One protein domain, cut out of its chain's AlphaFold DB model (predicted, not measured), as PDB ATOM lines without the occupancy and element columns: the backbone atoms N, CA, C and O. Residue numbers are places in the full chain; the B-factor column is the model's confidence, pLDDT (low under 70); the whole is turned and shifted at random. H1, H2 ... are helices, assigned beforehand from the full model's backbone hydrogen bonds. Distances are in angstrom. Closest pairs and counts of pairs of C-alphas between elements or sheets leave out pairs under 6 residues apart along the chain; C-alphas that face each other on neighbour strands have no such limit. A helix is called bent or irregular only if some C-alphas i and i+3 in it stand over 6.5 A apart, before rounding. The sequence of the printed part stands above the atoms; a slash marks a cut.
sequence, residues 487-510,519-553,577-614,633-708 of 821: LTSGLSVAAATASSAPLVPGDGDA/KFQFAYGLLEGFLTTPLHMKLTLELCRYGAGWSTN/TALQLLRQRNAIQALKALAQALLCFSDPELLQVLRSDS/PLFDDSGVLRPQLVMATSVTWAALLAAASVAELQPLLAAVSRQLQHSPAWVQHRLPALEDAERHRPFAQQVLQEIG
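AT A GLANCE: This is residues 487 to 510, 519 to 553, 577 to 614 and 633 to 708 of the 821 residues of the protein "Hypothetical protein" of Polarella glacialis (UniProt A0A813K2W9). The longest helix, H5, and H7 cross near the middle of a compact cluster of helices; H3 and H10 also cross H7, and H2 reaches it with residues 528 to 532. H8 runs beside H5, H1 lies across H8 on the outside of the cluster, and the small helices H4 and H6 sit farthest from the middle. The printed part has 173 residues with ten named helices, H1 to H10 in chain order, and no named strand; its class is all helix, with mostly crossed packing. It is compact, with a radius of gyration of the C-alphas of 15.8 A, and rounded, spanning 50 by 38 by 29 A.

IN THESE COORDINATES: H5, residues 585 to 602, runs 25.6 A from C-alpha 585 at (-11.256, -4.235, 26.422) to C-alpha 602 at (-28.570, -21.044, 17.908). H7, residues 643 to 658, is 22.4 A long, and H8, residues 666 to 678, is 18.3 A long. H3, residues 534 to 548, measures 20.2 A, and H2, residues 521 to 532, measures 18.9 A. H4, residues 578 to 583, comes just before H5, and H6, residues 604 to 612, just after it. H1, residues 487 to 500, begins with C-alpha 487 at (-26.693, -10.653, 40.685) and is 20.2 A long. H9 has four residues, 680 to 683. H10, residues 693 to 706, is 20.6 A long and ends with C-alpha 706 at (-14.955, -33.742, 28.819); it is irregular, but only just, with C-alphas 694 and 697 6.7 A apart.

HOW THE PARTS SIT: H5 and H8 touch and run the same way at a shallow tilt of 22 degrees; their closest C-alphas, those of Ser 602 and Gln 675, are 5.3 A apart. With residues 591 to 598 alone H5 touches H7, the hub, at a steep tilt of 45 degrees, opposite ways; the C-alphas of Leu 598 and Thr 649 come closest, at 6.8 A. H7 and H3 touch with 21 pairs of C-alphas within 8 A, the closest being Gly 547 and Ala 658 at 4.6 A, at a steep tilt of 57 degrees, the same way. H10 touches H7 at a steep tilt of 41 degrees, opposite ways, closest at the C-alphas of Ala 654 and Ala 700, 5.3 A. H10 touches H3 as well, with the C-alphas of Ala 548 and Arg 697 closest at 4.8 A. H2 touches H7 with residues 528 to 532 alone, closest at Leu 531 and Ala 648, whose C-alphas are 6.1 A apart. H4 and H3 only just touch, with 3 pairs of C-alphas within 8 A, the closest being Leu 543 and Ala 578 at 5.6 A. H1 touches H8 at a steep tilt of 67 degrees, closest at the C-alphas of Ala 495 and Ala 670, 5.6 A. H8 and H9 touch only at the corner, and only just, with 3 pairs within 8 A; the C-alphas of Leu 676 and Trp 682 are closest, at 5.8 A. H6 touches no helix but is near H2 and H9. H1 and H7 are apart, as are H5 and H10. In H3, H4, H5, H6, H7 and H8 every O i to N i+4 pair is within hydrogen-bond range; the count is 8 of 10 in H1, 8 of 10 in H10 and 3 of 8 in H2, where 9 of 9 O i to N i+3 pairs are within range, and H9 is too short for an i+4 pair.

THE WHOLE: The two C-alphas farthest apart, those of Asn 553 and Asp 613, are 50.0 A apart. Residues 511 to 518, 554 to 576 and 615 to 632 are not printed, and the C-alpha gaps across these cuts are 13.0 A, 8.9 A and 8.0 A. Of the links that are printed whole, none is long. The mean pLDDT of the printed part is 86.9, and it is under 70 at residues 487 to 508, 552 to 553 and 613 to 614.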
ATOM      1  N   LEU A 487     -26.754 -10.423  42.130       46.28
ATOM      2  CA  LEU A 487     -26.693 -10.653  40.685       46.28
ATOM      3  C   LEU A 487     -28.033 -11.151  40.130       46.28
ATOM      4  O   LEU A 487     -28.458 -10.648  39.094       46.28
ATOM      5  N   THR A 488     -28.737 -12.067  40.803       49.66
ATOM      6  CA  THR A 488     -30.019 -12.622  40.312       49.66
ATOM      7  C   THR A 488     -31.121 -11.572  40.151       49.66
ATOM      8  O   THR A 488     -31.926 -11.662  39.225       49.66
ATOM      9  N   SER A 489     -31.146 -10.540  40.999       48.06
ATOM     10  CA  SER A 489     -32.146  -9.463  40.933       48.06
ATOM     11  C   SER A 489     -31.860  -8.436  39.826       48.06
ATOM     12  O   SER A 489     -32.797  -7.951  39.197       48.06
ATOM     13  N   GLY A 490     -30.590  -8.147  39.515       53.88
ATOM     14  CA  GLY A 490     -30.215  -7.330  38.349       53.88
ATOM     15  C   GLY A 490     -30.303  -8.091  37.018       53.88
ATOM     16  O   GLY A 490     -30.769  -7.544  36.016       53.88
ATOM     17  N   LEU A 491     -29.909  -9.370  37.024       53.41
ATOM     18  CA  LEU A 491     -30.005 -10.291  35.887       53.41
ATOM     19  C   LEU A 491     -31.454 -10.492  35.452       53.41
ATOM     20  O   LEU A 491     -31.724 -10.448  34.260       53.41
ATOM     21  N   SER A 492     -32.391 -10.664  36.390       54.34
ATOM     22  CA  SER A 492     -33.799 -10.912  36.057       54.34
ATOM     23  C   SER A 492     -34.463  -9.729  35.347       54.34
ATOM     24  O   SER A 492     -35.245  -9.940  34.424       54.34
ATOM     25  N   VAL A 493     -34.113  -8.485  35.695       56.62
ATOM     26  CA  VAL A 493     -34.640  -7.280  35.028       56.62
ATOM     27  C   VAL A 493     -34.027  -7.102  33.635       56.62
ATOM     28  O   VAL A 493     -34.749  -6.845  32.667       56.62
ATOM     29  N   ALA A 494     -32.710  -7.288  33.495       53.03
ATOM     30  CA  ALA A 494     -32.043  -7.242  32.192       53.03
ATOM     31  C   ALA A 494     -32.539  -8.369  31.265       53.03
ATOM     32  O   ALA A 494     -32.890  -8.110  30.113       53.03
ATOM     33  N   ALA A 495     -32.666  -9.590  31.786       52.31
ATOM     34  CA  ALA A 495     -33.233 -10.734  31.081       52.31
ATOM     35  C   ALA A 495     -34.704 -10.504  30.708       52.31
ATOM     36  O   ALA A 495     -35.080 -10.803  29.581       52.31
ATOM     37  N   ALA A 496     -35.522  -9.900  31.579       55.59
ATOM     38  CA  ALA A 496     -36.920  -9.577  31.279       55.59
ATOM     39  C   ALA A 496     -37.070  -8.515  30.173       55.59
ATOM     40  O   ALA A 496     -37.952  -8.621  29.327       55.59
ATOM     41  N   THR A 497     -36.197  -7.505  30.130       56.59
ATOM     42  CA  THR A 497     -36.206  -6.521  29.027       56.59
ATOM     43  C   THR A 497     -35.672  -7.102  27.712       56.59
ATOM     44  O   THR A 497     -36.199  -6.796  26.639       56.59
ATOM     45  N   ALA A 498     -34.677  -7.992  27.774       53.00
ATOM     46  CA  ALA A 498     -34.163  -8.714  26.611       53.00
ATOM     47  C   ALA A 498     -35.132  -9.805  26.109       53.00
ATOM     48  O   ALA A 498     -35.171 -10.085  24.907       53.00
ATOM     49  N   SER A 499     -35.941 -10.400  26.994       49.16
ATOM     50  CA  SER A 499     -36.880 -11.479  26.660       49.16
ATOM     51  C   SER A 499     -38.060 -10.995  25.818       49.16
ATOM     52  O   SER A 499     -38.541 -11.754  24.977       49.16
ATOM     53  N   SER A 500     -38.465  -9.728  25.955       53.12
ATOM     54  CA  SER A 500     -39.509  -9.110  25.125       53.12
ATOM     55  C   SER A 500     -39.002  -8.518  23.808       53.12
ATOM     56  O   SER A 500     -39.797  -8.276  22.902       53.12
ATOM     57  N   ALA A 501     -37.695  -8.261  23.679       57.56
ATOM     58  CA  ALA A 501     -37.138  -7.689  22.462       57.56
ATOM     59  C   ALA A 501     -36.977  -8.785  21.387       57.56
ATOM     60  O   ALA A 501     -36.255  -9.769  21.625       57.56
ATOM     61  N   PRO A 502     -37.618  -8.649  20.206       57.34
ATOM     62  CA  PRO A 502     -37.344  -9.541  19.090       57.34
ATOM     63  C   PRO A 502     -35.864  -9.414  18.720       57.34
ATOM     64  O   PRO A 502     -35.338  -8.310  18.597       57.34
ATOM     65  N   LEU A 503     -35.177 -10.546  18.546       59.06
ATOM     66  CA  LEU A 503     -33.782 -10.549  18.080       59.06
ATOM     67  C   LEU A 503     -33.662 -10.073  16.630       59.06
ATOM     68  O   LEU A 503     -32.588  -9.662  16.201       59.06
ATOM     69  N   VAL A 504     -34.765 -10.073  15.883       55.38
ATOM     70  CA  VAL A 504     -34.813  -9.626  14.493       55.38
ATOM     71  C   VAL A 504     -36.064  -8.769  14.267       55.38
ATOM     72  O   VAL A 504     -37.099  -9.281  13.855       55.38
ATOM     73  N   PRO A 505     -36.034  -7.456  14.552       49.19
ATOM     74  CA  PRO A 505     -37.060  -6.560  14.042       49.19
ATOM     75  C   PRO A 505     -36.774  -6.193  12.573       49.19
ATOM     76  O   PRO A 505     -35.750  -5.591  12.254       49.19
ATOM     77  N   GLY A 506     -37.715  -6.531  11.687       54.62
ATOM     78  CA  GLY A 506     -38.094  -5.712  10.524       54.62
ATOM     79  C   GLY A 506     -37.348  -5.880   9.191       54.62
ATOM     80  O   GLY A 506     -37.987  -5.744   8.151       54.62
ATOM     81  N   ASP A 507     -36.051  -6.201   9.168       54.75
ATOM     82  CA  ASP A 507     -35.245  -6.144   7.923       54.75
ATOM     83  C   ASP A 507     -34.968  -7.493   7.226       54.75
ATOM     84  O   ASP A 507     -34.172  -7.557   6.283       54.75
ATOM     85  N   GLY A 508     -35.710  -8.536   7.601       61.62
ATOM     86  CA  GLY A 508     -35.641  -9.878   7.010       61.62
ATOM     87  C   GLY A 508     -35.057 -10.912   7.968       61.62
ATOM     88  O   GLY A 508     -34.308 -10.574   8.885       61.62
ATOM     89  N   ASP A 509     -35.432 -12.166   7.759       79.56
ATOM     90  CA  ASP A 509     -35.023 -13.334   8.533       79.56
ATOM     91  C   ASP A 509     -34.000 -14.186   7.762       79.56
ATOM     92  O   ASP A 509     -33.725 -13.966   6.579       79.56
ATOM     93  N   ALA A 510     -33.401 -15.186   8.415       84.62
ATOM     94  CA  ALA A 510     -32.495 -16.102   7.717       84.62
ATOM     95  C   ALA A 510     -33.208 -16.850   6.565       84.62
ATOM     96  O   ALA A 510     -32.571 -17.215   5.572       84.62
ATOM     97  N   LYS A 519     -25.624 -20.709  -0.728       82.88
ATOM     98  CA  LYS A 519     -24.364 -20.503  -1.468       82.88
ATOM     99  C   LYS A 519     -23.146 -20.417  -0.547       82.88
ATOM    100  O   LYS A 519     -22.045 -20.763  -0.959       82.88
ATOM    101  N   PHE A 520     -23.351 -19.980   0.692       84.56
ATOM    102  CA  PHE A 520     -22.315 -19.864   1.715       84.56
ATOM    103  C   PHE A 520     -22.417 -20.960   2.787       84.56
ATOM    104  O   PHE A 520     -21.871 -20.800   3.871       84.56
ATOM    105  N   GLN A 521     -23.068 -22.101   2.533       85.06
ATOM    106  CA  GLN A 521     -23.249 -23.136   3.564       85.06
ATOM    107  C   GLN A 521     -21.910 -23.620   4.151       85.06
ATOM    108  O   GLN A 521     -21.768 -23.724   5.370       85.06
ATOM    109  N   PHE A 522     -20.902 -23.842   3.298       81.88
ATOM    110  CA  PHE A 522     -19.561 -24.270   3.723       81.88
ATOM    111  C   PHE A 522     -18.900 -23.258   4.676       81.88
ATOM    112  O   PHE A 522     -18.139 -23.623   5.572       81.88
ATOM    113  N   ALA A 523     -19.226 -21.976   4.500       86.62
ATOM    114  CA  ALA A 523     -18.665 -20.868   5.249       86.62
ATOM    115  C   ALA A 523     -19.087 -20.920   6.732       86.62
ATOM    116  O   ALA A 523     -18.301 -20.605   7.628       86.62
ATOM    117  N   TYR A 524     -20.286 -21.419   7.033       89.00
ATOM    118  CA  TYR A 524     -20.712 -21.598   8.421       89.00
ATOM    119  C   TYR A 524     -19.866 -22.634   9.169       89.00
ATOM    120  O   TYR A 524     -19.648 -22.480  10.370       89.00
ATOM    121  N   GLY A 525     -19.312 -23.635   8.476       86.81
ATOM    122  CA  GLY A 525     -18.369 -24.586   9.071       86.81
ATOM    123  C   GLY A 525     -17.090 -23.916   9.587       86.81
ATOM    124  O   GLY A 525     -16.539 -24.338  10.599       86.81
ATOM    125  N   LEU A 526     -16.645 -22.815   8.966       89.62
ATOM    126  CA  LEU A 526     -15.451 -22.083   9.409       89.62
ATOM    127  C   LEU A 526     -15.653 -21.335  10.736       89.62
ATOM    128  O   LEU A 526     -14.665 -21.026  11.402       89.62
ATOM    129  N   LEU A 527     -16.896 -21.072  11.166       91.81
ATOM    130  CA  LEU A 527     -17.150 -20.499  12.497       91.81
ATOM    131  C   LEU A 527     -16.653 -21.421  13.617       91.81
ATOM    132  O   LEU A 527     -16.132 -20.927  14.614       91.81
ATOM    133  N   GLU A 528     -16.730 -22.742  13.435       92.69
ATOM    134  CA  GLU A 528     -16.120 -23.708  14.358       92.69
ATOM    135  C   GLU A 528     -14.602 -23.488  14.458       92.69
ATOM    136  O   GLU A 528     -14.039 -23.494  15.554       92.69
ATOM    137  N   GLY A 529     -13.944 -23.204  13.330       91.50
ATOM    138  CA  GLY A 529     -12.526 -22.844  13.286       91.50
ATOM    139  C   GLY A 529     -12.213 -21.598  14.119       91.50
ATOM    140  O   GLY A 529     -11.231 -21.581  14.857       91.50
ATOM    141  N   PHE A 530     -13.079 -20.578  14.098       94.38
ATOM    142  CA  PHE A 530     -12.923 -19.405  14.968       94.38
ATOM    143  C   PHE A 530     -13.052 -19.742  16.454       94.38
ATOM    144  O   PHE A 530     -12.239 -19.254  17.244       94.38
ATOM    145  N   LEU A 531     -14.032 -20.567  16.838       94.88
ATOM    146  CA  LEU A 531     -14.223 -20.985  18.233       94.88
ATOM    147  C   LEU A 531     -13.048 -21.832  18.748       94.88
ATOM    148  O   LEU A 531     -12.709 -21.774  19.929       94.88
ATOM    149  N   THR A 532     -12.418 -22.599  17.858       93.31
ATOM    150  CA  THR A 532     -11.337 -23.542  18.189       93.31
ATOM    151  C   THR A 532      -9.932 -22.999  17.950       93.31
ATOM    152  O   THR A 532      -8.958 -23.656  18.321       93.31
ATOM    153  N   THR A 533      -9.791 -21.791  17.395       92.88
ATOM    154  CA  THR A 533      -8.479 -21.142  17.274       92.88
ATOM    155  C   THR A 533      -7.761 -21.079  18.628       92.88
ATOM    156  O   THR A 533      -8.391 -20.751  19.639       92.88
ATOM    157  N   PRO A 534      -6.436 -21.320  18.687       93.00
ATOM    158  CA  PRO A 534      -5.717 -21.427  19.958       93.00
ATOM    159  C   PRO A 534      -5.883 -20.223  20.893       93.00
ATOM    160  O   PRO A 534      -5.932 -20.393  22.106       93.00
ATOM    161  N   LEU A 535      -5.992 -19.005  20.350       91.44
ATOM    162  CA  LEU A 535      -6.163 -17.785  21.145       91.44
ATOM    163  C   LEU A 535      -7.560 -17.659  21.755       91.44
ATOM    164  O   LEU A 535      -7.662 -17.383  22.951       91.44
ATOM    165  N   HIS A 536      -8.622 -17.877  20.972       94.50
ATOM    166  CA  HIS A 536      -9.982 -17.885  21.511       94.50
ATOM    167  C   HIS A 536     -10.176 -19.049  22.473       94.50
ATOM    168  O   HIS A 536     -10.673 -18.825  23.568       94.50
ATOM    169  N   MET A 537      -9.702 -20.244  22.118       94.44
ATOM    170  CA  MET A 537      -9.766 -21.416  22.988       94.44
ATOM    171  C   MET A 537      -9.007 -21.181  24.300       94.44
ATOM    172  O   MET A 537      -9.483 -21.537  25.371       94.44
ATOM    173  N   LYS A 538      -7.841 -20.524  24.266       93.31
ATOM    174  CA  LYS A 538      -7.123 -20.148  25.490       93.31
ATOM    175  C   LYS A 538      -7.924 -19.153  26.330       93.31
ATOM    176  O   LYS A 538      -8.035 -19.351  27.535       93.31
ATOM    177  N   LEU A 539      -8.484 -18.108  25.715       94.88
ATOM    178  CA  LEU A 539      -9.337 -17.134  26.405       94.88
ATOM    179  C   LEU A 539     -10.547 -17.818  27.058       94.88
ATOM    180  O   LEU A 539     -10.806 -17.599  28.241       94.88
ATOM    181  N   THR A 540     -11.267 -18.658  26.314       96.62
ATOM    182  CA  THR A 540     -12.459 -19.346  26.812       96.62
ATOM    183  C   THR A 540     -12.104 -20.355  27.896       96.62
ATOM    184  O   THR A 540     -12.742 -20.343  28.941       96.62
ATOM    185  N   LEU A 541     -11.044 -21.152  27.739       95.12
ATOM    186  CA  LEU A 541     -10.611 -22.107  28.765       95.12
ATOM    187  C   LEU A 541     -10.173 -21.431  30.071       95.12
ATOM    188  O   LEU A 541     -10.511 -21.939  31.140       95.12
ATOM    189  N   GLU A 542      -9.461 -20.299  30.025       93.81
ATOM    190  CA  GLU A 542      -9.107 -19.559  31.250       93.81
ATOM    191  C   GLU A 542     -10.356 -19.050  31.988       93.81
ATOM    192  O   GLU A 542     -10.455 -19.166  33.213       93.81
ATOM    193  N   LEU A 543     -11.351 -18.547  31.253       95.06
ATOM    194  CA  LEU A 543     -12.627 -18.125  31.834       95.06
ATOM    195  C   LEU A 543     -13.454 -19.317  32.340       95.06
ATOM    196  O   LEU A 543     -14.032 -19.236  33.421       95.06
ATOM    197  N   CYS A 544     -13.452 -20.451  31.636       95.56
ATOM    198  CA  CYS A 544     -14.089 -21.689  32.092       95.56
ATOM    199  C   CYS A 544     -13.480 -22.188  33.406       95.56
ATOM    200  O   CYS A 544     -14.218 -22.537  34.325       95.56
ATOM    201  N   ARG A 545     -12.147 -22.191  33.537       94.44
ATOM    202  CA  ARG A 545     -11.460 -22.565  34.789       94.44
ATOM    203  C   ARG A 545     -11.844 -21.641  35.935       94.44
ATOM    204  O   ARG A 545     -12.065 -22.109  37.053       94.44
ATOM    205  N   TYR A 546     -11.963 -20.345  35.654       93.00
ATOM    206  CA  TYR A 546     -12.460 -19.374  36.619       93.00
ATOM    207  C   TYR A 546     -13.904 -19.679  37.045       93.00
ATOM    208  O   TYR A 546     -14.158 -19.802  38.243       93.00
ATOM    209  N   GLY A 547     -14.814 -19.922  36.096       90.12
ATOM    210  CA  GLY A 547     -16.206 -20.308  36.373       90.12
ATOM    211  C   GLY A 547     -16.349 -21.642  37.119       90.12
ATOM    212  O   GLY A 547     -17.203 -21.785  37.992       90.12
ATOM    213  N   ALA A 548     -15.462 -22.606  36.857       92.44
ATOM    214  CA  ALA A 548     -15.395 -23.888  37.563       92.44
ATOM    215  C   ALA A 548     -14.852 -23.766  39.006       92.44
ATOM    216  O   ALA A 548     -14.975 -24.702  39.813       92.44
ATOM    217  N   GLY A 549     -14.252 -22.618  39.340       89.25
ATOM    218  CA  GLY A 549     -13.580 -22.361  40.607       89.25
ATOM    219  C   GLY A 549     -12.221 -23.051  40.737       89.25
ATOM    220  O   GLY A 549     -11.791 -23.318  41.855       89.25
ATOM    221  N   TRP A 550     -11.538 -23.345  39.626       87.12
ATOM    222  CA  TRP A 550     -10.186 -23.931  39.597       87.12
ATOM    223  C   TRP A 550      -9.085 -22.865  39.726       87.12
ATOM    224  O   TRP A 550      -8.013 -22.998  39.142       87.12
ATOM    225  N   SER A 551      -9.366 -21.774  40.447       70.81
ATOM    226  CA  SER A 551      -8.482 -20.606  40.531       70.81
ATOM    227  C   SER A 551      -7.051 -21.001  40.904       70.81
ATOM    228  O   SER A 551      -6.813 -21.627  41.935       70.81
ATOM    229  N   THR A 552      -6.095 -20.574  40.081       63.25
ATOM    230  CA  THR A 552      -4.650 -20.794  40.232       63.25
ATOM    231  C   THR A 552      -3.996 -19.838  41.233       63.25
ATOM    232  O   THR A 552      -2.785 -19.640  41.195       63.25
ATOM    233  N   ASN A 553      -4.761 -19.264  42.171       58.00
ATOM    234  CA  ASN A 553      -4.257 -18.357  43.215       58.00
ATOM    235  C   ASN A 553      -3.228 -18.991  44.177       58.00
ATOM    236  O   ASN A 553      -2.823 -18.357  45.151       58.00
ATOM    237  N   THR A 577      -4.718 -13.345  34.922       85.81
ATOM    238  CA  THR A 577      -5.853 -13.959  35.627       85.81
ATOM    239  C   THR A 577      -7.159 -13.679  34.876       85.81
ATOM    240  O   THR A 577      -7.281 -12.659  34.197       85.81
ATOM    241  N   ALA A 578      -8.176 -14.528  35.036       86.75
ATOM    242  CA  ALA A 578      -9.492 -14.312  34.425       86.75
ATOM    243  C   ALA A 578     -10.079 -12.921  34.730       86.75
ATOM    244  O   ALA A 578     -10.597 -12.257  33.839       86.75
ATOM    245  N   LEU A 579      -9.915 -12.420  35.959       87.12
ATOM    246  CA  LEU A 579     -10.336 -11.063  36.325       87.12
ATOM    247  C   LEU A 579      -9.550  -9.975  35.584       87.12
ATOM    248  O   LEU A 579     -10.122  -8.957  35.204       87.12
ATOM    249  N   GLN A 580      -8.248 -10.170  35.363       89.38
ATOM    250  CA  GLN A 580      -7.454  -9.258  34.535       89.38
ATOM    251  C   GLN A 580      -7.898  -9.312  33.073       89.38
ATOM    252  O   GLN A 580      -8.017  -8.258  32.456       89.38
ATOM    253  N   LEU A 581      -8.200 -10.500  32.539       89.62
ATOM    254  CA  LEU A 581      -8.750 -10.661  31.191       89.62
ATOM    255  C   LEU A 581     -10.088  -9.929  31.049       89.62
ATOM    256  O   LEU A 581     -10.247  -9.153  30.118       89.62
ATOM    257  N   LEU A 582     -11.014 -10.074  32.000       91.88
ATOM    258  CA  LEU A 582     -12.310  -9.380  31.965       91.88
ATOM    259  C   LEU A 582     -12.201  -7.851  32.103       91.88
ATOM    260  O   LEU A 582     -13.140  -7.148  31.751       91.88
ATOM    261  N   ARG A 583     -11.061  -7.320  32.566       90.88
ATOM    262  CA  ARG A 583     -10.763  -5.873  32.549       90.88
ATOM    263  C   ARG A 583     -10.176  -5.402  31.218       90.88
ATOM    264  O   ARG A 583     -10.151  -4.203  30.951       90.88
ATOM    265  N   GLN A 584      -9.672  -6.314  30.387       91.00
ATOM    266  CA  GLN A 584      -9.115  -5.966  29.086       91.00
ATOM    267  C   GLN A 584     -10.236  -5.765  28.070       91.00
ATOM    268  O   GLN A 584     -10.985  -6.688  27.746       91.00
ATOM    269  N   ARG A 585     -10.288  -4.569  27.475       89.88
ATOM    270  CA  ARG A 585     -11.256  -4.235  26.422       89.88
ATOM    271  C   ARG A 585     -11.242  -5.257  25.283       89.88
ATOM    272  O   ARG A 585     -12.301  -5.725  24.889       89.88
ATOM    273  N   ASN A 586     -10.064  -5.655  24.804       90.56
ATOM    274  CA  ASN A 586      -9.937  -6.597  23.686       90.56
ATOM    275  C   ASN A 586     -10.543  -7.975  24.004       90.56
ATOM    276  O   ASN A 586     -11.140  -8.591  23.126       90.56
ATOM    277  N   ALA A 587     -10.457  -8.436  25.258       93.81
ATOM    278  CA  ALA A 587     -11.096  -9.677  25.689       93.81
ATOM    279  C   ALA A 587     -12.625  -9.549  25.713       93.81
ATOM    280  O   ALA A 587     -13.313 -10.431  25.210       93.81
ATOM    281  N   ILE A 588     -13.165  -8.428  26.206       94.62
ATOM    282  CA  ILE A 588     -14.610  -8.151  26.152       94.62
ATOM    283  C   ILE A 588     -15.093  -8.121  24.694       94.62
ATOM    284  O   ILE A 588     -16.120  -8.712  24.367       94.62
ATOM    285  N   GLN A 589     -14.349  -7.469  23.798       93.19
ATOM    286  CA  GLN A 589     -14.689  -7.399  22.374       93.19
ATOM    287  C   GLN A 589     -14.662  -8.783  21.704       93.19
ATOM    288  O   GLN A 589     -15.562  -9.083  20.913       93.19
ATOM    289  N   ALA A 590     -13.695  -9.633  22.063       95.38
ATOM    290  CA  ALA A 590     -13.634 -11.026  21.625       95.38
ATOM    291  C   ALA A 590     -14.836 -11.833  22.136       95.38
ATOM    292  O   ALA A 590     -15.491 -12.510  21.352       95.38
ATOM    293  N   LEU A 591     -15.197 -11.704  23.419       96.94
ATOM    294  CA  LEU A 591     -16.370 -12.371  23.995       96.94
ATOM    295  C   LEU A 591     -17.676 -11.938  23.317       96.94
ATOM    296  O   LEU A 591     -18.532 -12.780  23.056       96.94
ATOM    297  N   LYS A 592     -17.815 -10.657  22.953       96.00
ATOM    298  CA  LYS A 592     -18.963 -10.184  22.161       96.00
ATOM    299  C   LYS A 592     -19.015 -10.842  20.777       96.00
ATOM    300  O   LYS A 592     -20.083 -11.264  20.347       96.00
ATOM    301  N   ALA A 593     -17.879 -10.960  20.084       95.88
ATOM    302  CA  ALA A 593     -17.822 -11.643  18.789       95.88
ATOM    303  C   ALA A 593     -18.114 -13.151  18.918       95.88
ATOM    304  O   ALA A 593     -18.880 -13.697  18.125       95.88
ATOM    305  N   LEU A 594     -17.582 -13.811  19.952       97.06
ATOM    306  CA  LEU A 594     -17.844 -15.220  20.260       97.06
ATOM    307  C   LEU A 594     -19.327 -15.479  20.541       97.06
ATOM    308  O   LEU A 594     -19.905 -16.407  19.982       97.06
ATOM    309  N   ALA A 595     -19.971 -14.626  21.334       96.50
ATOM    310  CA  ALA A 595     -21.401 -14.733  21.585       96.50
ATOM    311  C   ALA A 595     -22.243 -14.478  20.318       96.50
ATOM    312  O   ALA A 595     -23.236 -15.170  20.108       96.50
ATOM    313  N   GLN A 596     -21.825 -13.578  19.417       94.69
ATOM    314  CA  GLN A 596     -22.464 -13.430  18.099       94.69
ATOM    315  C   GLN A 596     -22.311 -14.677  17.212       94.69
ATOM    316  O   GLN A 596     -23.250 -15.022  16.496       94.69
ATOM    317  N   ALA A 597     -21.182 -15.390  17.280       95.81
ATOM    318  CA  ALA A 597     -21.063 -16.693  16.619       95.81
ATOM    319  C   ALA A 597     -21.986 -17.745  17.234       95.81
ATOM    320  O   ALA A 597     -22.580 -18.520  16.488       95.81
ATOM    321  N   LEU A 598     -22.160 -17.753  18.559       95.94
ATOM    322  CA  LEU A 598     -23.140 -18.643  19.184       95.94
ATOM    323  C   LEU A 598     -24.558 -18.336  18.704       95.94
ATOM    324  O   LEU A 598     -25.277 -19.275  18.388       95.94
ATOM    325  N   LEU A 599     -24.921 -17.058  18.530       93.06
ATOM    326  CA  LEU A 599     -26.205 -16.684  17.923       93.06
ATOM    327  C   LEU A 599     -26.375 -17.252  16.503       93.06
ATOM    328  O   LEU A 599     -27.470 -17.682  16.164       93.06
ATOM    329  N   CYS A 600     -25.319 -17.315  15.677       91.94
ATOM    330  CA  CYS A 600     -25.395 -18.006  14.380       91.94
ATOM    331  C   CYS A 600     -25.718 -19.497  14.542       91.94
ATOM    332  O   CYS A 600     -26.459 -20.063  13.747       91.94
ATOM    333  N   PHE A 601     -25.147 -20.143  15.558       92.62
ATOM    334  CA  PHE A 601     -25.378 -21.560  15.807       92.62
ATOM    335  C   PHE A 601     -26.684 -21.849  16.533       92.62
ATOM    336  O   PHE A 601     -27.101 -22.999  16.528       92.62
ATOM    337  N   SER A 602     -27.329 -20.862  17.153       91.56
ATOM    338  CA  SER A 602     -28.570 -21.044  17.908       91.56
ATOM    339  C   SER A 602     -29.811 -20.469  17.225       91.56
ATOM    340  O   SER A 602     -30.920 -20.734  17.685       91.56
ATOM    341  N   ASP A 603     -29.656 -19.729  16.125       91.00
ATOM    342  CA  ASP A 603     -30.764 -19.188  15.340       91.00
ATOM    343  C   ASP A 603     -31.568 -20.322  14.660       91.00
ATOM    344  O   ASP A 603     -31.041 -21.020  13.786       91.00
ATOM    345  N   PRO A 604     -32.840 -20.543  15.049       89.12
ATOM    346  CA  PRO A 604     -33.622 -21.678  14.570       89.12
ATOM    347  C   PRO A 604     -33.907 -21.615  13.066       89.12
ATOM    348  O   PRO A 604     -33.913 -22.656  12.411       89.12
ATOM    349  N   GLU A 605     -34.110 -20.422  12.510       90.38
ATOM    350  CA  GLU A 605     -34.416 -20.223  11.091       90.38
ATOM    351  C   GLU A 605     -33.178 -20.499  10.241       90.38
ATOM    352  O   GLU A 605     -33.241 -21.208   9.234       90.38
ATOM    353  N   LEU A 606     -32.021 -20.012  10.693       91.50
ATOM    354  CA  LEU A 606     -30.746 -20.287  10.042       91.50
ATOM    355  C   LEU A 606     -30.410 -21.784  10.076       91.50
ATOM    356  O   LEU A 606     -30.078 -22.367   9.042       91.50
ATOM    357  N   LEU A 607     -30.534 -22.429  11.239       92.44
ATOM    358  CA  LEU A 607     -30.302 -23.869  11.364       92.44
ATOM    359  C   LEU A 607     -31.277 -24.683  10.507       92.44
ATOM    360  O   LEU A 607     -30.874 -25.684   9.916       92.44
ATOM    361  N   GLN A 608     -32.540 -24.260  10.405       90.88
ATOM    362  CA  GLN A 608     -33.525 -24.901   9.536       90.88
ATOM    363  C   GLN A 608     -33.101 -24.823   8.066       90.88
ATOM    364  O   GLN A 608     -33.147 -25.838   7.366       90.88
ATOM    365  N   VAL A 609     -32.648 -23.654   7.602       90.00
ATOM    366  CA  VAL A 609     -32.127 -23.485   6.239       90.00
ATOM    367  C   VAL A 609     -30.928 -24.403   6.005       90.00
ATOM    368  O   VAL A 609     -30.947 -25.185   5.053       90.00
ATOM    369  N   LEU A 610     -29.935 -24.368   6.897       90.75
ATOM    370  CA  LEU A 610     -28.694 -25.142   6.773       90.75
ATOM    371  C   LEU A 610     -28.916 -26.661   6.851       90.75
ATOM    372  O   LEU A 610     -28.145 -27.410   6.253       90.75
ATOM    373  N   ARG A 611     -29.964 -27.113   7.551       89.69
ATOM    374  CA  ARG A 611     -30.375 -28.525   7.634       89.69
ATOM    375  C   ARG A 611     -31.184 -28.985   6.418       89.69
ATOM    376  O   ARG A 611     -31.129 -30.152   6.053       89.69
ATOM    377  N   SER A 612     -31.961 -28.098   5.799       83.50
ATOM    378  CA  SER A 612     -32.912 -28.479   4.742       83.50
ATOM    379  C   SER A 612     -32.273 -28.999   3.447       83.50
ATOM    380  O   SER A 612     -32.945 -29.701   2.699       83.50
ATOM    381  N   ASP A 613     -31.007 -28.674   3.182       69.12
ATOM    382  CA  ASP A 613     -30.300 -29.053   1.947       69.12
ATOM    383  C   ASP A 613     -29.238 -30.140   2.159       69.12
ATOM    384  O   ASP A 613     -28.673 -30.646   1.196       69.12
ATOM    385  N   SER A 614     -28.969 -30.544   3.408       61.00
ATOM    386  CA  SER A 614     -28.060 -31.665   3.683       61.00
ATOM    387  C   SER A 614     -28.664 -33.026   3.306       61.00
ATOM    388  O   SER A 614     -28.017 -34.049   3.500       61.00
ATOM    389  N   PRO A 633     -19.847 -30.374   7.055       83.44
ATOM    390  CA  PRO A 633     -21.177 -29.799   7.252       83.44
ATOM    391  C   PRO A 633     -21.479 -29.656   8.749       83.44
ATOM    392  O   PRO A 633     -20.988 -30.440   9.554       83.44
ATOM    393  N   LEU A 634     -22.251 -28.643   9.161       88.94
ATOM    394  CA  LEU A 634     -22.572 -28.433  10.589       88.94
ATOM    395  C   LEU A 634     -23.310 -29.625  11.209       88.94
ATOM    396  O   LEU A 634     -23.112 -29.944  12.384       88.94
ATOM    397  N   PHE A 635     -24.157 -30.248  10.396       91.00
ATOM    398  CA  PHE A 635     -24.904 -31.443  10.730       91.00
ATOM    399  C   PHE A 635     -24.220 -32.661  10.122       91.00
ATOM    400  O   PHE A 635     -23.678 -32.583   9.019       91.00
ATOM    401  N   ASP A 636     -24.249 -33.773  10.840       88.81
ATOM    402  CA  ASP A 636     -23.921 -35.076  10.277       88.81
ATOM    403  C   ASP A 636     -25.047 -35.593   9.361       88.81
ATOM    404  O   ASP A 636     -26.095 -34.958   9.201       88.81
ATOM    405  N   ASP A 637     -24.849 -36.777   8.777       85.38
ATOM    406  CA  ASP A 637     -25.825 -37.420   7.887       85.38
ATOM    407  C   ASP A 637     -27.170 -37.720   8.583       85.38
ATOM    408  O   ASP A 637     -28.188 -37.916   7.920       85.38
ATOM    409  N   SER A 638     -27.205 -37.732   9.924       88.31
ATOM    410  CA  SER A 638     -28.428 -37.915  10.716       88.31
ATOM    411  C   SER A 638     -29.177 -36.601  10.984       88.31
ATOM    412  O   SER A 638     -30.277 -36.593  11.547       88.31
ATOM    413  N   GLY A 639     -28.613 -35.469  10.558       87.94
ATOM    414  CA  GLY A 639     -29.151 -34.142  10.833       87.94
ATOM    415  C   GLY A 639     -28.919 -33.688  12.277       87.94
ATOM    416  O   GLY A 639     -29.628 -32.791  12.742       87.94
ATOM    417  N   VAL A 640     -27.970 -34.303  12.987       92.00
ATOM    418  CA  VAL A 640     -27.553 -33.941  14.348       92.00
ATOM    419  C   VAL A 640     -26.296 -33.072  14.276       92.00
ATOM    420  O   VAL A 640     -25.471 -33.220  13.378       92.00
ATOM    421  N   LEU A 641     -26.159 -32.114  15.196       93.50
ATOM    422  CA  LEU A 641     -24.977 -31.253  15.265       93.50
ATOM    423  C   LEU A 641     -23.718 -32.080  15.543       93.50
ATOM    424  O   LEU A 641     -23.714 -32.941  16.425       93.50
ATOM    425  N   ARG A 642     -22.624 -31.775  14.836       93.62
ATOM    426  CA  ARG A 642     -21.351 -32.476  15.041       93.62
ATOM    427  C   ARG A 642     -20.862 -32.359  16.496       93.62
ATOM    428  O   ARG A 642     -20.866 -31.253  17.045       93.62
ATOM    429  N   PRO A 643     -20.334 -33.441  17.103       93.94
ATOM    430  CA  PRO A 643     -19.836 -33.413  18.481       93.94
ATOM    431  C   PRO A 643     -18.768 -32.342  18.743       93.94
ATOM    432  O   PRO A 643     -18.740 -31.745  19.818       93.94
ATOM    433  N   GLN A 644     -17.903 -32.062  17.761       93.50
ATOM    434  CA  GLN A 644     -16.861 -31.038  17.883       93.50
ATOM    435  C   GLN A 644     -17.457 -29.629  18.001       93.50
ATOM    436  O   GLN A 644     -17.031 -28.848  18.853       93.50
ATOM    437  N   LEU A 645     -18.493 -29.333  17.212       94.88
ATOM    438  CA  LEU A 645     -19.216 -28.064  17.266       94.88
ATOM    439  C   LEU A 645     -19.970 -27.903  18.590       94.88
ATOM    440  O   LEU A 645     -19.950 -26.821  19.182       94.88
ATOM    441  N   VAL A 646     -20.602 -28.980  19.069       96.38
ATOM    442  CA  VAL A 646     -21.270 -29.008  20.378       96.38
ATOM    443  C   VAL A 646     -20.268 -28.680  21.480       96.38
ATOM    444  O   VAL A 646     -20.519 -27.776  22.269       96.38
ATOM    445  N   MET A 647     -19.100 -29.325  21.489       96.25
ATOM    446  CA  MET A 647     -18.059 -29.047  22.481       96.25
ATOM    447  C   MET A 647     -17.538 -27.608  22.398       96.25
ATOM    448  O   MET A 647     -17.463 -26.922  23.416       96.25
ATOM    449  N   ALA A 648     -17.204 -27.121  21.198       96.31
ATOM    450  CA  ALA A 648     -16.721 -25.754  21.008       96.31
ATOM    451  C   ALA A 648     -17.747 -24.718  21.505       96.31
ATOM    452  O   ALA A 648     -17.385 -23.726  22.146       96.31
ATOM    453  N   THR A 649     -19.033 -24.985  21.270       97.06
ATOM    454  CA  THR A 649     -20.146 -24.172  21.773       97.06
ATOM    455  C   THR A 649     -20.265 -24.261  23.290       97.06
ATOM    456  O   THR A 649     -20.357 -23.222  23.937       97.06
ATOM    457  N   SER A 650     -20.179 -25.455  23.880       97.62
ATOM    458  CA  SER A 650     -20.225 -25.660  25.334       97.62
ATOM    459  C   SER A 650     -19.091 -24.938  26.063       97.62
ATOM    460  O   SER A 650     -19.337 -24.268  27.065       97.62
ATOM    461  N   VAL A 651     -17.863 -25.000  25.537       97.69
ATOM    462  CA  VAL A 651     -16.703 -24.260  26.068       97.69
ATOM    463  C   VAL A 651     -16.931 -22.762  25.993       97.69
ATOM    464  O   VAL A 651     -16.741 -22.046  26.975       97.69
ATOM    465  N   THR A 652     -17.357 -22.278  24.831       97.88
ATOM    466  CA  THR A 652     -17.602 -20.850  24.630       97.88
ATOM    467  C   THR A 652     -18.730 -20.361  25.539       97.88
ATOM    468  O   THR A 652     -18.610 -19.300  26.148       97.88
ATOM    469  N   TRP A 653     -19.794 -21.151  25.705       98.25
ATOM    470  CA  TRP A 653     -20.913 -20.823  26.583       98.25
ATOM    471  C   TRP A 653     -20.507 -20.814  28.058       98.25
ATOM    472  O   TRP A 653     -20.805 -19.852  28.759       98.25
ATOM    473  N   ALA A 654     -19.748 -21.808  28.528       97.94
ATOM    474  CA  ALA A 654     -19.224 -21.825  29.895       97.94
ATOM    475  C   ALA A 654     -18.330 -20.604  30.193       97.94
ATOM    476  O   ALA A 654     -18.439 -20.002  31.263       97.94
ATOM    477  N   ALA A 655     -17.496 -20.189  29.235       97.62
ATOM    478  CA  ALA A 655     -16.669 -18.990  29.353       97.62
ATOM    479  C   ALA A 655     -17.505 -17.702  29.426       97.62
ATOM    480  O   ALA A 655     -17.215 -16.807  30.219       97.62
ATOM    481  N   LEU A 656     -18.554 -17.615  28.609       97.75
ATOM    482  CA  LEU A 656     -19.491 -16.495  28.585       97.75
ATOM    483  C   LEU A 656     -20.309 -16.396  29.880       97.75
ATOM    484  O   LEU A 656     -20.472 -15.298  30.409       97.75
ATOM    485  N   LEU A 657     -20.744 -17.529  30.439       97.38
ATOM    486  CA  LEU A 657     -21.387 -17.593  31.755       97.38
ATOM    487  C   LEU A 657     -20.437 -17.157  32.876       97.38
ATOM    488  O   LEU A 657     -20.830 -16.395  33.757       97.38
ATOM    489  N   ALA A 658     -19.161 -17.546  32.814       95.56
ATOM    490  CA  ALA A 658     -18.146 -17.066  33.754       95.56
ATOM    491  C   ALA A 658     -17.916 -15.542  33.662       95.56
ATOM    492  O   ALA A 658     -17.486 -14.919  34.633       95.56
ATOM    493  N   ALA A 659     -18.230 -14.940  32.511       95.94
ATOM    494  CA  ALA A 659     -18.187 -13.502  32.268       95.94
ATOM    495  C   ALA A 659     -19.539 -12.797  32.501       95.94
ATOM    496  O   ALA A 659     -19.663 -11.609  32.191       95.94
ATOM    497  N   ALA A 660     -20.550 -13.473  33.062       94.50
ATOM    498  CA  ALA A 660     -21.881 -12.898  33.266       94.50
ATOM    499  C   ALA A 660     -21.886 -11.676  34.202       94.50
ATOM    500  O   ALA A 660     -22.780 -10.844  34.128       94.50
ATOM    501  N   SER A 661     -20.879 -11.466  35.047       91.69
ATOM    502  CA  SER A 661     -20.796 -10.228  35.838       91.69
ATOM    503  C   SER A 661     -20.501  -8.973  34.996       91.69
ATOM    504  O   SER A 661     -20.676  -7.856  35.483       91.69
ATOM    505  N   VAL A 662     -20.082  -9.119  33.733       92.94
ATOM    506  CA  VAL A 662     -19.782  -7.995  32.837       92.94
ATOM    507  C   VAL A 662     -21.075  -7.436  32.239       92.94
ATOM    508  O   VAL A 662     -21.659  -8.014  31.320       92.94
ATOM    509  N   ALA A 663     -21.493  -6.261  32.716       89.94
ATOM    510  CA  ALA A 663     -22.730  -5.597  32.294       89.94
ATOM    511  C   ALA A 663     -22.829  -5.385  30.770       89.94
ATOM    512  O   ALA A 663     -23.909  -5.498  30.198       89.94
ATOM    513  N   GLU A 664     -21.707  -5.138  30.086       88.31
ATOM    514  CA  GLU A 664     -21.683  -4.973  28.626       88.31
ATOM    515  C   GLU A 664     -22.052  -6.241  27.837       88.31
ATOM    516  O   GLU A 664     -22.425  -6.140  26.666       88.31
ATOM    517  N   LEU A 665     -21.903  -7.429  28.436       92.31
ATOM    518  CA  LEU A 665     -22.223  -8.708  27.796       92.31
ATOM    519  C   LEU A 665     -23.672  -9.129  28.049       92.31
ATOM    520  O   LEU A 665     -24.220  -9.905  27.272       92.31
ATOM    521  N   GLN A 666     -24.307  -8.597  29.093       92.38
ATOM    522  CA  GLN A 666     -25.601  -9.061  29.590       92.38
ATOM    523  C   GLN A 666     -26.709  -9.195  28.538       92.38
ATOM    524  O   GLN A 666     -27.286 -10.281  28.432       92.38
ATOM    525  N   PRO A 667     -26.983  -8.178  27.697       90.06
ATOM    526  CA  PRO A 667     -28.042  -8.300  26.698       90.06
ATOM    527  C   PRO A 667     -27.770  -9.435  25.704       90.06
ATOM    528  O   PRO A 667     -28.681 -10.147  25.285       90.06
ATOM    529  N   LEU A 668     -26.496  -9.628  25.356       91.31
ATOM    530  CA  LEU A 668     -26.062 -10.648  24.415       91.31
ATOM    531  C   LEU A 668     -26.113 -12.051  25.037       91.31
ATOM    532  O   LEU A 668     -26.571 -12.987  24.387       91.31
ATOM    533  N   LEU A 669     -25.722 -12.195  26.307       94.31
ATOM    534  CA  LEU A 669     -25.833 -13.455  27.048       94.31
ATOM    535  C   LEU A 669     -27.288 -13.896  27.206       94.31
ATOM    536  O   LEU A 669     -27.589 -15.070  27.006       94.31
ATOM    537  N   ALA A 670     -28.194 -12.965  27.514       91.94
ATOM    538  CA  ALA A 670     -29.621 -13.260  27.622       91.94
ATOM    539  C   ALA A 670     -30.190 -13.747  26.279       91.94
ATOM    540  O   ALA A 670     -30.937 -14.726  26.226       91.94
ATOM    541  N   ALA A 671     -29.782 -13.112  25.174       90.38
ATOM    542  CA  ALA A 671     -30.162 -13.529  23.829       90.38
ATOM    543  C   ALA A 671     -29.654 -14.933  23.471       90.38
ATOM    544  O   ALA A 671     -30.446 -15.753  23.001       90.38
ATOM    545  N   VAL A 672     -28.369 -15.209  23.718       94.31
ATOM    546  CA  VAL A 672     -27.748 -16.520  23.465       94.31
ATOM    547  C   VAL A 672     -28.407 -17.597  24.322       94.31
ATOM    548  O   VAL A 672     -28.833 -18.612  23.779       94.31
ATOM    549  N   SER A 673     -28.574 -17.357  25.627       95.50
ATOM    550  CA  SER A 673     -29.259 -18.272  26.550       95.50
ATOM    551  C   SER A 673     -30.635 -18.656  26.013       95.50
ATOM    552  O   SER A 673     -30.906 -19.833  25.790       95.50
ATOM    553  N   ARG A 674     -31.479 -17.664  25.700       91.44
ATOM    554  CA  ARG A 674     -32.828 -17.901  25.171       91.44
ATOM    555  C   ARG A 674     -32.809 -18.738  23.891       91.44
ATOM    556  O   ARG A 674     -33.584 -19.686  23.782       91.44
ATOM    557  N   GLN A 675     -31.937 -18.418  22.933       91.38
ATOM    558  CA  GLN A 675     -31.862 -19.179  21.684       91.38
ATOM    559  C   GLN A 675     -31.360 -20.612  21.903       91.38
ATOM    560  O   GLN A 675     -31.939 -21.537  21.341       91.38
ATOM    561  N   LEU A 676     -30.350 -20.826  22.750       94.12
ATOM    562  CA  LEU A 676     -29.866 -22.170  23.084       94.12
ATOM    563  C   LEU A 676     -30.942 -23.013  23.786       94.12
ATOM    564  O   LEU A 676     -31.036 -24.207  23.522       94.12
ATOM    565  N   GLN A 677     -31.781 -22.400  24.630       93.19
ATOM    566  CA  GLN A 677     -32.890 -23.098  25.291       93.19
ATOM    567  C   GLN A 677     -34.047 -23.435  24.342       93.19
ATOM    568  O   GLN A 677     -34.757 -24.411  24.567       93.19
ATOM    569  N   HIS A 678     -34.307 -22.605  23.329       88.94
ATOM    570  CA  HIS A 678     -35.487 -22.746  22.462       88.94
ATOM    571  C   HIS A 678     -35.179 -23.433  21.129       88.94
ATOM    572  O   HIS A 678     -36.091 -23.912  20.456       88.94
ATOM    573  N   SER A 679     -33.909 -23.490  20.734       91.62
ATOM    574  CA  SER A 679     -33.500 -24.133  19.494       91.62
ATOM    575  C   SER A 679     -33.547 -25.658  19.640       91.62
ATOM    576  O   SER A 679     -32.813 -26.218  20.460       91.62
ATOM    577  N   PRO A 680     -34.353 -26.373  18.830       91.00
ATOM    578  CA  PRO A 680     -34.550 -27.816  18.978       91.00
ATOM    579  C   PRO A 680     -33.257 -28.619  18.785       91.00
ATOM    580  O   PRO A 680     -33.119 -29.698  19.354       91.00
ATOM    581  N   ALA A 681     -32.291 -28.085  18.030       91.75
ATOM    582  CA  ALA A 681     -30.984 -28.709  17.835       91.75
ATOM    583  C   ALA A 681     -30.135 -28.742  19.123       91.75
ATOM    584  O   ALA A 681     -29.270 -29.606  19.261       91.75
ATOM    585  N   TRP A 682     -30.391 -27.833  20.071       95.25
ATOM    586  CA  TRP A 682     -29.585 -27.657  21.282       95.25
ATOM    587  C   TRP A 682     -30.217 -28.226  22.553       95.25
ATOM    588  O   TRP A 682     -29.486 -28.562  23.487       95.25
ATOM    589  N   VAL A 683     -31.541 -28.422  22.583       92.50
ATOM    590  CA  VAL A 683     -32.283 -28.930  23.759       92.50
ATOM    591  C   VAL A 683     -31.687 -30.232  24.313       92.50
ATOM    592  O   VAL A 683     -31.566 -30.403  25.527       92.50
ATOM    593  N   GLN A 684     -31.248 -31.140  23.439       93.56
ATOM    594  CA  GLN A 684     -30.662 -32.428  23.834       93.56
ATOM    595  C   GLN A 684     -29.325 -32.308  24.591       93.56
ATOM    596  O   GLN A 684     -28.965 -33.215  25.340       93.56
ATOM    597  N   HIS A 685     -28.608 -31.191  24.436       94.75
ATOM    598  CA  HIS A 685     -27.289 -30.968  25.036       94.75
ATOM    599  C   HIS A 685     -27.354 -30.328  26.433       94.75
ATOM    600  O   HIS A 685     -26.316 -30.177  27.072       94.75
ATOM    601  N   ARG A 686     -28.558 -29.997  26.934       93.94
ATOM    602  CA  ARG A 686     -28.816 -29.538  28.318       93.94
ATOM    603  C   ARG A 686     -27.912 -28.386  28.785       93.94
ATOM    604  O   ARG A 686     -27.449 -28.375  29.925       93.94
ATOM    605  N   LEU A 687     -27.667 -27.411  27.913       96.56
ATOM    606  CA  LEU A 687     -26.906 -26.213  28.269       96.56
ATOM    607  C   LEU A 687     -27.661 -25.432  29.363       96.56
ATOM    608  O   LEU A 687     -28.882 -25.304  29.264       96.56
ATOM    609  N   PRO A 688     -26.995 -24.924  30.416       96.88
ATOM    610  CA  PRO A 688     -27.675 -24.194  31.481       96.88
ATOM    611  C   PRO A 688     -28.179 -22.835  30.986       96.88
ATOM    612  O   PRO A 688     -27.532 -22.183  30.160       96.88
ATOM    613  N   ALA A 689     -29.327 -22.407  31.511       96.38
ATOM    614  CA  ALA A 689     -29.859 -21.071  31.280       96.38
ATOM    615  C   ALA A 689     -29.022 -20.014  32.027       96.38
ATOM    616  O   ALA A 689     -28.387 -20.307  33.046       96.38
ATOM    617  N   LEU A 690     -29.019 -18.776  31.532       95.75
ATOM    618  CA  LEU A 690     -28.320 -17.652  32.164       95.75
ATOM    619  C   LEU A 690     -28.819 -17.400  33.596       95.75
ATOM    620  O   LEU A 690     -28.030 -17.033  34.462       95.75
ATOM    621  N   GLU A 691     -30.104 -17.625  33.849       95.06
ATOM    622  CA  GLU A 691     -30.759 -17.418  35.141       95.06
ATOM    623  C   GLU A 691     -30.391 -18.506  36.172       95.06
ATOM    624  O   GLU A 691     -30.388 -18.243  37.376       95.06
ATOM    625  N   ASP A 692     -30.001 -19.701  35.712       95.38
ATOM    626  CA  ASP A 692     -29.668 -20.866  36.544       95.38
ATOM    627  C   ASP A 692     -28.218 -20.802  37.070       95.38
ATOM    628  O   ASP A 692     -27.402 -21.692  36.806       95.38
ATOM    629  N   ALA A 693     -27.874 -19.760  37.834       94.25
ATOM    630  CA  ALA A 693     -26.505 -19.526  38.323       94.25
ATOM    631  C   ALA A 693     -25.890 -20.730  39.070       94.25
ATOM    632  O   ALA A 693     -24.690 -20.996  38.966       94.25
ATOM    633  N   GLU A 694     -26.714 -21.513  39.774       95.50
ATOM    634  CA  GLU A 694     -26.290 -22.729  40.482       95.50
ATOM    635  C   GLU A 694     -25.735 -23.809  39.541       95.50
ATOM    636  O   GLU A 694     -24.873 -24.600  39.934       95.50
ATOM    637  N   ARG A 695     -26.186 -23.834  38.281       96.50
ATOM    638  CA  ARG A 695     -25.760 -24.811  37.271       96.50
ATOM    639  C   ARG A 695     -24.527 -24.377  36.486       96.50
ATOM    640  O   ARG A 695     -23.903 -25.222  35.848       96.50
ATOM    641  N   HIS A 696     -24.130 -23.105  36.543       96.12
ATOM    642  CA  HIS A 696     -23.000 -22.593  35.751       96.12
ATOM    643  C   HIS A 696     -21.681 -23.258  36.148       96.12
ATOM    644  O   HIS A 696     -20.929 -23.722  35.291       96.12
ATOM    645  N   ARG A 697     -21.417 -23.364  37.455       96.19
ATOM    646  CA  ARG A 697     -20.203 -23.998  37.986       96.19
ATOM    647  C   ARG A 697     -20.098 -25.497  37.665       96.19
ATOM    648  O   ARG A 697     -19.051 -25.889  37.146       96.19
ATOM    649  N   PRO A 698     -21.102 -26.351  37.960       97.25
ATOM    650  CA  PRO A 698     -21.018 -27.771  37.620       97.25
ATOM    651  C   PRO A 698     -20.933 -27.989  36.107       97.25
ATOM    652  O   PRO A 698     -20.171 -28.847  35.673       97.25
ATOM    653  N   PHE A 699     -21.613 -27.166  35.300       97.31
ATOM    654  CA  PHE A 699     -21.477 -27.207  33.844       97.31
ATOM    655  C   PHE A 699     -20.043 -26.901  33.388       97.31
ATOM    656  O   PHE A 699     -19.463 -27.674  32.632       97.31
ATOM    657  N   ALA A 700     -19.418 -25.835  33.900       96.69
ATOM    658  CA  ALA A 700     -18.026 -25.519  33.574       96.69
ATOM    659  C   ALA A 700     -17.055 -26.645  33.982       96.69
ATOM    660  O   ALA A 700     -16.116 -26.952  33.249       96.69
ATOM    661  N   GLN A 701     -17.289 -27.297  35.127       96.50
ATOM    662  CA  GLN A 701     -16.502 -28.456  35.566       96.50
ATOM    663  C   GLN A 701     -16.678 -29.658  34.636       96.50
ATOM    664  O   GLN A 701     -15.684 -30.289  34.285       96.50
ATOM    665  N   GLN A 702     -17.913 -29.951  34.222       96.56
ATOM    666  CA  GLN A 702     -18.216 -31.016  33.267       96.56
ATOM    667  C   GLN A 702     -17.507 -30.768  31.932       96.56
ATOM    668  O   GLN A 702     -16.788 -31.640  31.456       96.56
ATOM    669  N   VAL A 703     -17.627 -29.563  31.371       96.06
ATOM    670  CA  VAL A 703     -16.987 -29.200  30.097       96.06
ATOM    671  C   VAL A 703     -15.464 -29.359  30.171       96.06
ATOM    672  O   VAL A 703     -14.851 -29.926  29.270       96.06
ATOM    673  N   LEU A 704     -14.830 -28.920  31.264       95.88
ATOM    674  CA  LEU A 704     -13.386 -29.104  31.450       95.88
ATOM    675  C   LEU A 704     -12.993 -30.586  31.564       95.88
ATOM    676  O   LEU A 704     -11.960 -30.973  31.014       95.88
ATOM    677  N   GLN A 705     -13.810 -31.410  32.229       95.00
ATOM    678  CA  GLN A 705     -13.596 -32.859  32.324       95.00
ATOM    679  C   GLN A 705     -13.737 -33.554  30.965       95.00
ATOM    680  O   GLN A 705     -12.911 -34.404  30.639       95.00
ATOM    681  N   GLU A 706     -14.729 -33.176  30.157       94.44
ATOM    682  CA  GLU A 706     -14.955 -33.742  28.819       94.44
ATOM    683  C   GLU A 706     -13.805 -33.424  27.846       94.44
ATOM    684  O   GLU A 706     -13.487 -34.234  26.976       94.44
ATOM    685  N   ILE A 707     -13.119 -32.292  28.033       93.06
ATOM    686  CA  ILE A 707     -11.901 -31.914  27.285       93.06
ATOM    687  C   ILE A 707     -10.652 -32.637  27.828       93.06
ATOM    688  O   ILE A 707      -9.562 -32.529  27.270       93.06
ATOM    689  N   GLY A 708     -10.783 -33.384  28.926       93.06
ATOM    690  CA  GLY A 708      -9.689 -34.117  29.557       93.06
ATOM    691  C   GLY A 708      -8.854 -33.289  30.535       93.06
ATOM    692  O   GLY A 708      -7.800 -33.751  30.976       93.06
TER     693      GLY A 708